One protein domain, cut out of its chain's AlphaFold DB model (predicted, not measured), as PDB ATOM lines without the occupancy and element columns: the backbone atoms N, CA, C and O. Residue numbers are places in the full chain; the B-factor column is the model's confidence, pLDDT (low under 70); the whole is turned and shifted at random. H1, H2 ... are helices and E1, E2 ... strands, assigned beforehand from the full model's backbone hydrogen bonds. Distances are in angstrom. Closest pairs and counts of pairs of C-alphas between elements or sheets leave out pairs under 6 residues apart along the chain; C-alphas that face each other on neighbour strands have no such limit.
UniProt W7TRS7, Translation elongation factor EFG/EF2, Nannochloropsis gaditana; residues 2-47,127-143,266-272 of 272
ATOM      1  N   GLY A   2     133.070 196.177 185.900       78.44
ATOM      2  CA  GLY A   2     132.514 197.321 186.651       78.44
ATOM      3  C   GLY A   2     133.448 197.948 187.698       78.44
ATOM      4  O   GLY A   2     133.059 198.904 188.357       78.44
ATOM      5  N   HIS A   3     134.674 197.442 187.831       86.44
ATOM      6  CA  HIS A   3     135.727 198.031 188.657       86.44
ATOM      7  C   HIS A   3     136.244 199.360 188.068       86.44
ATOM      8  O   HIS A   3     136.169 199.551 186.849       86.44
ATOM      9  N   PRO A   4     136.788 200.270 188.900       86.81
ATOM     10  CA  PRO A   4     137.354 201.533 188.432       86.81
ATOM     11  C   PRO A   4     138.544 201.309 187.487       86.81
ATOM     12  O   PRO A   4     139.489 200.593 187.810       86.81
ATOM     13  N   SER A   5     138.505 201.951 186.320       85.25
ATOM     14  CA  SER A   5     139.585 201.928 185.329       85.25
ATOM     15  C   SER A   5     140.684 202.936 185.671       85.25
ATOM     16  O   SER A   5     140.381 204.100 185.932       85.25
ATOM     17  N   GLN A   6     141.945 202.523 185.572       86.25
ATOM     18  CA  GLN A   6     143.123 203.381 185.741       86.25
ATOM     19  C   GLN A   6     143.957 203.418 184.447       86.25
ATOM     20  O   GLN A   6     143.709 202.639 183.529       86.25
ATOM     21  N   GLY A   7     144.921 204.340 184.348       83.25
ATOM     22  CA  GLY A   7     145.835 204.430 183.196       83.25
ATOM     23  C   GLY A   7     145.209 204.936 181.885       83.25
ATOM     24  O   GLY A   7     145.777 204.738 180.815       83.25
ATOM     25  N   VAL A   8     144.040 205.587 181.935       85.94
ATOM     26  CA  VAL A   8     143.327 206.065 180.738       85.94
ATOM     27  C   VAL A   8     143.718 207.510 180.409       85.94
ATOM     28  O   VAL A   8     143.384 208.429 181.154       85.94
ATOM     29  N   ARG A   9     144.354 207.733 179.252       87.88
ATOM     30  CA  ARG A   9     144.563 209.072 178.670       87.88
ATOM     31  C   ARG A   9     143.511 209.332 177.591       87.88
ATOM     32  O   ARG A   9     143.534 208.694 176.543       87.88
ATOM     33  N   VAL A  10     142.619 210.294 177.824       87.31
ATOM     34  CA  VAL A  10     141.640 210.752 176.823       87.31
ATOM     35  C   VAL A  10     142.165 212.021 176.157       87.31
ATOM     36  O   VAL A  10     142.536 212.971 176.840       87.31
ATOM     37  N   VAL A  11     142.189 212.045 174.824       90.69
ATOM     38  CA  VAL A  11     142.514 213.239 174.030       90.69
ATOM     39  C   VAL A  11     141.331 213.529 173.114       90.69
ATOM     40  O   VAL A  11     141.029 212.743 172.215       90.69
ATOM     41  N   LEU A  12     140.647 214.647 173.356       88.69
ATOM     42  CA  LEU A  12     139.611 215.151 172.461       88.69
ATOM     43  C   LEU A  12     140.296 215.773 171.239       88.69
ATOM     44  O   LEU A  12     141.081 216.706 171.396       88.69
ATOM     45  N   THR A  13     140.039 215.237 170.042       88.81
ATOM     46  CA  THR A  13     140.686 215.734 168.811       88.81
ATOM     47  C   THR A  13     139.787 216.623 167.961       88.81
ATOM     48  O   THR A  13     140.290 217.564 167.354       88.81
ATOM     49  N   ASP A  14     138.485 216.336 167.921       85.00
ATOM     50  CA  ASP A  14     137.500 217.082 167.134       85.00
ATOM     51  C   ASP A  14     136.086 216.903 167.723       85.00
ATOM     52  O   ASP A  14     135.825 215.919 168.434       85.00
ATOM     53  N   GLY A  15     135.191 217.850 167.439       85.69
ATOM     54  CA  GLY A  15     133.857 217.947 168.034       85.69
ATOM     55  C   GLY A  15     132.893 218.828 167.232       85.69
ATOM     56  O   GLY A  15     133.209 219.985 166.964       85.69
ATOM     57  N   THR A  16     131.694 218.328 166.905       85.25
ATOM     58  CA  THR A  16     130.594 219.163 166.371       85.25
ATOM     59  C   THR A  16     129.622 219.595 167.468       85.25
ATOM     60  O   THR A  16     129.354 218.842 168.408       85.25
ATOM     61  N   THR A  17     129.075 220.807 167.340       85.81
ATOM     62  CA  THR A  17     128.107 221.384 168.282       85.81
ATOM     63  C   THR A  17     126.933 222.023 167.530       85.81
ATOM     64  O   THR A  17     127.095 222.556 166.432       85.81
ATOM     65  N   HIS A  18     125.743 221.972 168.129       89.62
ATOM     66  CA  HIS A  18     124.505 222.555 167.614       89.62
ATOM     67  C   HIS A  18     123.882 223.451 168.687       89.62
ATOM     68  O   HIS A  18     123.582 222.991 169.782       89.62
ATOM     69  N   ALA A  19     123.676 224.736 168.387       80.62
ATOM     70  CA  ALA A  19     123.319 225.747 169.391       80.62
ATOM     71  C   ALA A  19     121.964 225.535 170.103       80.62
ATOM     72  O   ALA A  19     121.710 226.194 171.107       80.62
ATOM     73  N   VAL A  20     121.099 224.657 169.581       83.75
ATOM     74  CA  VAL A  20     119.762 224.370 170.131       83.75
ATOM     75  C   VAL A  20     119.768 223.092 170.978       83.75
ATOM     76  O   VAL A  20     119.248 223.100 172.089       83.75
ATOM     77  N   ASP A  21     120.405 222.024 170.490       81.94
ATOM     78  CA  ASP A  21     120.329 220.684 171.098       81.94
ATOM     79  C   ASP A  21     121.590 220.283 171.894       81.94
ATOM     80  O   ASP A  21     121.559 219.366 172.719       81.94
ATOM     81  N   SER A  22     122.716 220.983 171.710       88.56
ATOM     82  CA  SER A  22     123.945 220.727 172.469       88.56
ATOM     83  C   SER A  22     123.919 221.384 173.850       88.56
ATOM     84  O   SER A  22     124.188 222.573 174.008       88.56
ATOM     85  N   SER A  23     123.675 220.567 174.874       90.62
ATOM     86  CA  SER A  23     123.818 220.928 176.290       90.62
ATOM     87  C   SER A  23     125.054 220.277 176.923       90.62
ATOM     88  O   SER A  23     125.556 219.263 176.441       90.62
ATOM     89  N   ASP A  24     125.521 220.807 178.058       89.56
ATOM     90  CA  ASP A  24     126.611 220.198 178.844       89.56
ATOM     91  C   ASP A  24     126.319 218.725 179.203       89.56
ATOM     92  O   ASP A  24     127.188 217.860 179.090       89.56
ATOM     93  N   MET A  25     125.062 218.399 179.527       88.00
ATOM     94  CA  MET A  25     124.633 217.014 179.757       88.00
ATOM     95  C   MET A  25     124.813 216.136 178.507       88.00
ATOM     96  O   MET A  25     125.294 215.007 178.623       88.00
ATOM     97  N   ALA A  26     124.493 216.646 177.311       88.00
ATOM     98  CA  ALA A  26     124.686 215.911 176.060       88.00
ATOM     99  C   ALA A  26     126.171 215.577 175.821       88.00
ATOM    100  O   ALA A  26     126.496 214.433 175.500       88.00
ATOM    101  N   PHE A  27     127.087 216.521 176.075       88.81
ATOM    102  CA  PHE A  27     128.530 216.270 175.962       88.81
ATOM    103  C   PHE A  27     129.050 215.276 177.008       88.81
ATOM    104  O   PHE A  27     129.844 214.399 176.662       88.81
ATOM    105  N   ARG A  28     128.577 215.335 178.263       90.62
ATOM    106  CA  ARG A  28     128.921 214.331 179.294       90.62
ATOM    107  C   ARG A  28     128.486 212.923 178.885       90.62
ATOM    108  O   ARG A  28     129.248 211.969 179.048       90.62
ATOM    109  N   ILE A  29     127.282 212.791 178.326       91.00
ATOM    110  CA  ILE A  29     126.749 211.516 177.832       91.00
ATOM    111  C   ILE A  29     127.567 211.024 176.628       91.00
ATOM    112  O   ILE A  29     128.013 209.875 176.632       91.00
ATOM    113  N   ALA A  30     127.837 211.883 175.641       87.88
ATOM    114  CA  ALA A  30     128.662 211.548 174.478       87.88
ATOM    115  C   ALA A  30     130.077 211.095 174.880       87.88
ATOM    116  O   ALA A  30     130.566 210.077 174.385       87.88
ATOM    117  N   ALA A  31     130.705 211.779 175.844       89.00
ATOM    118  CA  ALA A  31     131.988 211.381 176.417       89.00
ATOM    119  C   ALA A  31     131.924 209.990 177.068       89.00
ATOM    120  O   ALA A  31     132.779 209.145 176.797       89.00
ATOM    121  N   ALA A  32     130.895 209.716 177.875       88.56
ATOM    122  CA  ALA A  32     130.724 208.422 178.532       88.56
ATOM    123  C   ALA A  32     130.520 207.263 177.536       88.56
ATOM    124  O   ALA A  32     131.075 206.178 177.735       88.56
ATOM    125  N   TYR A  33     129.769 207.478 176.449       89.12
ATOM    126  CA  TYR A  33     129.630 206.493 175.369       89.12
ATOM    127  C   TYR A  33     130.949 206.271 174.623       89.12
ATOM    128  O   TYR A  33     131.371 205.125 174.466       89.12
ATOM    129  N   ALA A  34     131.643 207.340 174.237       87.62
ATOM    130  CA  ALA A  34     132.888 207.240 173.484       87.62
ATOM    131  C   ALA A  34     134.017 206.556 174.283       87.62
ATOM    132  O   ALA A  34     134.752 205.733 173.737       87.62
ATOM    133  N   VAL A  35     134.117 206.812 175.595       87.19
ATOM    134  CA  VAL A  35     135.033 206.080 176.494       87.19
ATOM    135  C   VAL A  35     134.665 204.592 176.570       87.19
ATOM    136  O   VAL A  35     135.550 203.737 176.527       87.19
ATOM    137  N   ARG A  36     133.370 204.252 176.621       85.31
ATOM    138  CA  ARG A  36     132.892 202.858 176.659       85.31
ATOM    139  C   ARG A  36     133.223 202.093 175.374       85.31
ATOM    140  O   ARG A  36     133.636 200.937 175.448       85.31
ATOM    141  N   GLU A  37     133.063 202.716 174.210       87.06
ATOM    142  CA  GLU A  37     133.449 202.123 172.923       87.06
ATOM    143  C   GLU A  37     134.969 201.967 172.806       87.06
ATOM    144  O   GLU A  37     135.448 200.886 172.456       87.06
ATOM    145  N   ALA A  38     135.733 202.990 173.202       86.81
ATOM    146  CA  ALA A  38     137.191 202.934 173.253       86.81
ATOM    147  C   ALA A  38     137.701 201.795 174.154       86.81
ATOM    148  O   ALA A  38     138.597 201.057 173.753       86.81
ATOM    149  N   MET A  39     137.104 201.586 175.335       84.88
ATOM    150  CA  MET A  39     137.457 200.473 176.229       84.88
ATOM    151  C   MET A  39     137.114 199.095 175.644       84.88
ATOM    152  O   MET A  39     137.874 198.147 175.843       84.88
ATOM    153  N   ARG A  40     136.005 198.971 174.899       82.69
ATOM    154  CA  ARG A  40     135.632 197.724 174.200       82.69
ATOM    155  C   ARG A  40     136.614 197.387 173.074       82.69
ATOM    156  O   ARG A  40     137.010 196.233 172.950       82.69
ATOM    157  N   ALA A  41     137.035 198.381 172.293       84.38
ATOM    158  CA  ALA A  41     138.050 198.208 171.249       84.38
ATOM    159  C   ALA A  41     139.475 198.035 171.816       84.38
ATOM    160  O   ALA A  41     140.316 197.386 171.197       84.38
ATOM    161  N   GLY A  42     139.743 198.600 172.997       80.56
ATOM    162  CA  GLY A  42     141.076 198.764 173.579       80.56
ATOM    163  C   GLY A  42     141.788 197.501 174.066       80.56
ATOM    164  O   GLY A  42     142.973 197.589 174.379       80.56
ATOM    165  N   GLN A  43     141.093 196.357 174.138       80.00
ATOM    166  CA  GLN A  43     141.547 195.131 174.819       80.00
ATOM    167  C   GLN A  43     141.945 195.386 176.286       80.00
ATOM    168  O   GLN A  43     143.078 195.143 176.695       80.00
ATOM    169  N   ALA A  44     140.999 195.893 177.086       82.94
ATOM    170  CA  ALA A  44     141.229 196.205 178.497       82.94
ATOM    171  C   ALA A  44     141.783 195.000 179.292       82.94
ATOM    172  O   ALA A  44     141.172 193.927 179.334       82.94
ATOM    173  N   CYS A  45     142.926 195.199 179.953       87.50
ATOM    174  CA  CYS A  45     143.500 194.245 180.895       87.50
ATOM    175  C   CYS A  45     142.883 194.406 182.294       87.50
ATOM    176  O   CYS A  45     142.388 195.476 182.654       87.50
ATOM    177  N   ILE A  46     142.900 193.329 183.084       90.56
ATOM    178  CA  ILE A  46     142.631 193.412 184.524       90.56
ATOM    179  C   ILE A  46     143.963 193.698 185.214       90.56
ATOM    180  O   ILE A  46     144.968 193.065 184.891       90.56
ATOM    181  N   LEU A  47     143.951 194.650 186.142       91.81
ATOM    182  CA  LEU A  47     145.091 194.985 186.986       91.81
ATOM    183  C   LEU A  47     144.851 194.460 188.405       91.81
ATOM    184  O   LEU A  47     143.731 194.564 188.911       91.81
ATOM    185  N   THR A 127     148.007 187.760 185.001       88.62
ATOM    186  CA  THR A 127     148.227 186.631 184.074       88.62
ATOM    187  C   THR A 127     146.915 186.163 183.428       88.62
ATOM    188  O   THR A 127     145.887 186.043 184.096       88.62
ATOM    189  N   ARG A 128     146.951 185.838 182.127       87.69
ATOM    190  CA  ARG A 128     145.759 185.502 181.318       87.69
ATOM    191  C   ARG A 128     144.863 184.429 181.943       87.69
ATOM    192  O   ARG A 128     143.652 184.615 181.981       87.69
ATOM    193  N   ASP A 129     145.441 183.367 182.501       90.00
ATOM    194  CA  ASP A 129     144.676 182.261 183.095       90.00
ATOM    195  C   ASP A 129     143.807 182.727 184.277       90.00
ATOM    196  O   ASP A 129     142.643 182.344 184.409       90.00
ATOM    197  N   ILE A 130     144.352 183.607 185.122       89.06
ATOM    198  CA  ILE A 130     143.633 184.210 186.252       89.06
ATOM    199  C   ILE A 130     142.626 185.245 185.727       89.06
ATOM    200  O   ILE A 130     141.488 185.295 186.202       89.06
ATOM    201  N   GLN A 131     142.991 186.025 184.702       89.12
ATOM    202  CA  GLN A 131     142.097 186.987 184.051       89.12
ATOM    203  C   GLN A 131     140.829 186.306 183.500       89.12
ATOM    204  O   GLN A 131     139.719 186.787 183.735       89.12
ATOM    205  N   GLU A 132     140.966 185.166 182.818       90.00
ATOM    206  CA  GLU A 132     139.841 184.387 182.287       90.00
ATOM    207  C   GLU A 132     138.962 183.801 183.399       90.00
ATOM    208  O   GLU A 132     137.734 183.901 183.329       90.00
ATOM    209  N   GLN A 133     139.565 183.271 184.470       91.00
ATOM    210  CA  GLN A 133     138.828 182.796 185.648       91.00
ATOM    211  C   GLN A 133     138.019 183.915 186.317       91.00
ATOM    212  O   GLN A 133     136.865 183.698 186.693       91.00
ATOM    213  N   LEU A 134     138.590 185.115 186.449       89.69
ATOM    214  CA  LEU A 134     137.892 186.285 186.983       89.69
ATOM    215  C   LEU A 134     136.725 186.691 186.069       89.69
ATOM    216  O   LEU A 134     135.607 186.881 186.551       89.69
ATOM    217  N   VAL A 135     136.942 186.768 184.749       89.25
ATOM    218  CA  VAL A 135     135.883 187.073 183.766       89.25
ATOM    219  C   VAL A 135     134.754 186.043 183.815       89.25
ATOM    220  O   VAL A 135     133.586 186.433 183.770       89.25
ATOM    221  N   LYS A 136     135.074 184.753 183.961       90.94
ATOM    222  CA  LYS A 136     134.086 183.681 184.125       90.94
ATOM    223  C   LYS A 136     133.264 183.861 185.407       90.94
ATOM    224  O   LYS A 136     132.048 183.982 185.305       90.94
ATOM    225  N   LYS A 137     133.914 184.000 186.571       89.81
ATOM    226  CA  LYS A 137     133.242 184.238 187.867       89.81
ATOM    227  C   LYS A 137     132.318 185.458 187.827       89.81
ATOM    228  O   LYS A 137     131.200 185.407 188.328       89.81
ATOM    229  N   TYR A 138     132.756 186.549 187.194       88.81
ATOM    230  CA  TYR A 138     131.936 187.752 187.044       88.81
ATOM    231  C   TYR A 138     130.711 187.523 186.149       88.81
ATOM    232  O   TYR A 138     129.623 187.994 186.474       88.81
ATOM    233  N   ARG A 139     130.861 186.801 185.029       87.12
ATOM    234  CA  ARG A 139     129.734 186.440 184.152       87.12
ATOM    235  C   ARG A 139     128.731 185.539 184.866       87.12
ATOM    236  O   ARG A 139     127.540 185.786 184.750       87.12
ATOM    237  N   GLU A 140     129.200 184.555 185.630       89.44
ATOM    238  CA  GLU A 140     128.350 183.666 186.434       89.44
ATOM    239  C   GLU A 140     127.570 184.453 187.501       89.44
ATOM    240  O   GLU A 140     126.354 184.311 187.595       89.44
ATOM    241  N   ALA A 141     128.235 185.359 188.227       83.81
ATOM    242  CA  ALA A 141     127.581 186.234 189.201       83.81
ATOM    243  C   ALA A 141     126.575 187.213 188.559       83.81
ATOM    244  O   ALA A 141     125.536 187.499 189.150       83.81
ATOM    245  N   SER A 142     126.856 187.705 187.347       74.75
ATOM    246  CA  SER A 142     125.964 188.623 186.614       74.75
ATOM    247  C   SER A 142     124.773 187.902 185.965       74.75
ATOM    248  O   SER A 142     123.699 188.478 185.847       74.75
ATOM    249  N   ALA A 143     124.924 186.630 185.578       63.84
ATOM    250  CA  ALA A 143     123.865 185.843 184.941       63.84
ATOM    251  C   ALA A 143     122.655 185.575 185.859       63.84
ATOM    252  O   ALA A 143     121.568 185.283 185.367       63.84
ATOM    253  N   ARG A 266     141.094 207.024 169.238       31.95
ATOM    254  CA  ARG A 266     140.842 208.369 168.702       31.95
ATOM    255  C   ARG A 266     139.384 208.753 168.930       31.95
ATOM    256  O   ARG A 266     138.501 208.130 168.350       31.95
ATOM    257  N   LEU A 267     139.142 209.796 169.724       34.47
ATOM    258  CA  LEU A 267     137.810 210.378 169.888       34.47
ATOM    259  C   LEU A 267     137.575 211.508 168.876       34.47
ATOM    260  O   LEU A 267     138.312 212.498 168.849       34.47
ATOM    261  N   SER A 268     136.503 211.355 168.102       28.23
ATOM    262  CA  SER A 268     135.836 212.415 167.347       28.23
ATOM    263  C   SER A 268     134.405 212.468 167.865       28.23
ATOM    264  O   SER A 268     133.674 211.491 167.707       28.23
ATOM    265  N   MET A 269     134.013 213.554 168.527       29.20
ATOM    266  CA  MET A 269     132.639 213.697 169.011       29.20
ATOM    267  C   MET A 269     131.764 214.311 167.921       29.20
ATOM    268  O   MET A 269     132.154 215.279 167.276       29.20
ATOM    269  N   ALA A 270     130.565 213.771 167.733       28.92
ATOM    270  CA  ALA A 270     129.547 214.413 166.919       28.92
ATOM    271  C   ALA A 270     128.219 214.384 167.671       28.92
ATOM    272  O   ALA A 270     127.682 213.303 167.926       28.92
ATOM    273  N   SER A 271     127.696 215.560 168.024       27.11
ATOM    274  CA  SER A 271     126.267 215.673 168.321       27.11
ATOM    275  C   SER A 271     125.514 215.544 167.001       27.11
ATOM    276  O   SER A 271     125.912 216.161 166.008       27.11
ATOM    277  N   LYS A 272     124.452 214.740 166.998       30.55
ATOM    278  CA  LYS A 272     123.314 214.999 166.110       30.55
ATOM    279  C   LYS A 272     122.444 216.109 166.698       30.55
ATOM    280  O   LYS A 272     122.716 216.482 167.865       30.55
TER     281      LYS A 272
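Overview. This is residues 2 to 47, 127 to 143 and 266 to 272 of the 272 residues of the protein "Translation elongation factor EFG/EF2" of Nannochloropsis gaditana (UniProt W7TRS7). A small ribbon of two parallel strands, E1 and E2, has one long helix, H1, packed on it, mainly at E2, while a second helix, H2, lies off at one end of the model, apart from both E1 and H1. The whole is a loose, elongated assembly of 70 printed residues in three pieces. Along the chain come E1, H1, H2 and E2, two named helices and two named strands, of mixed class. It is only just loose, close to extended, with a radius of gyration of the C-alphas of 16.3 A and spans of 49 by 26 by 16 A.

Along the chain. E1 is residues 12 to 16, 11.6 A long, beginning at C-alpha 12 (139.611, 215.151, 172.461). E2 is residues 267 to 270, 9.7 A, ending at C-alpha 270 (129.547, 214.413, 166.919). H1 is residues 24 to 41, 25.9 A. H2 is residues 128 to 143, 22.2 A, beginning at C-alpha 128 (145.759, 185.502, 181.318).

Arrangement. E1 and E2 are parallel neighbours, 10 degrees between their directions. N 269 and O 14 are 3.0 A apart and N 16 and O 269 are 3.1 A apart, both within hydrogen-bond range. H1 and E2 have 4 pairs of C-alphas within 8 A, the closest those of Ala 34 and Leu 267, 6.9 A. H2 is apart from E1 and from H1. In H1 and H2 every O i to N i+4 pair is within hydrogen-bond range.

Size, cuts and confidence. The C-alphas farthest apart are those of Val 20 and Asp 129, 50.6 A. Residues 48 to 126 are not printed, with 9.4 A between C-alphas 47 and 127; residues 144 to 265 are not printed, with 32.5 A between C-alphas 143 and 266. The link from E1 to H1 is short, 7 residues. Mean pLDDT of the printed part is 80.9; residue 143 and residues 266 to 272 are under 70.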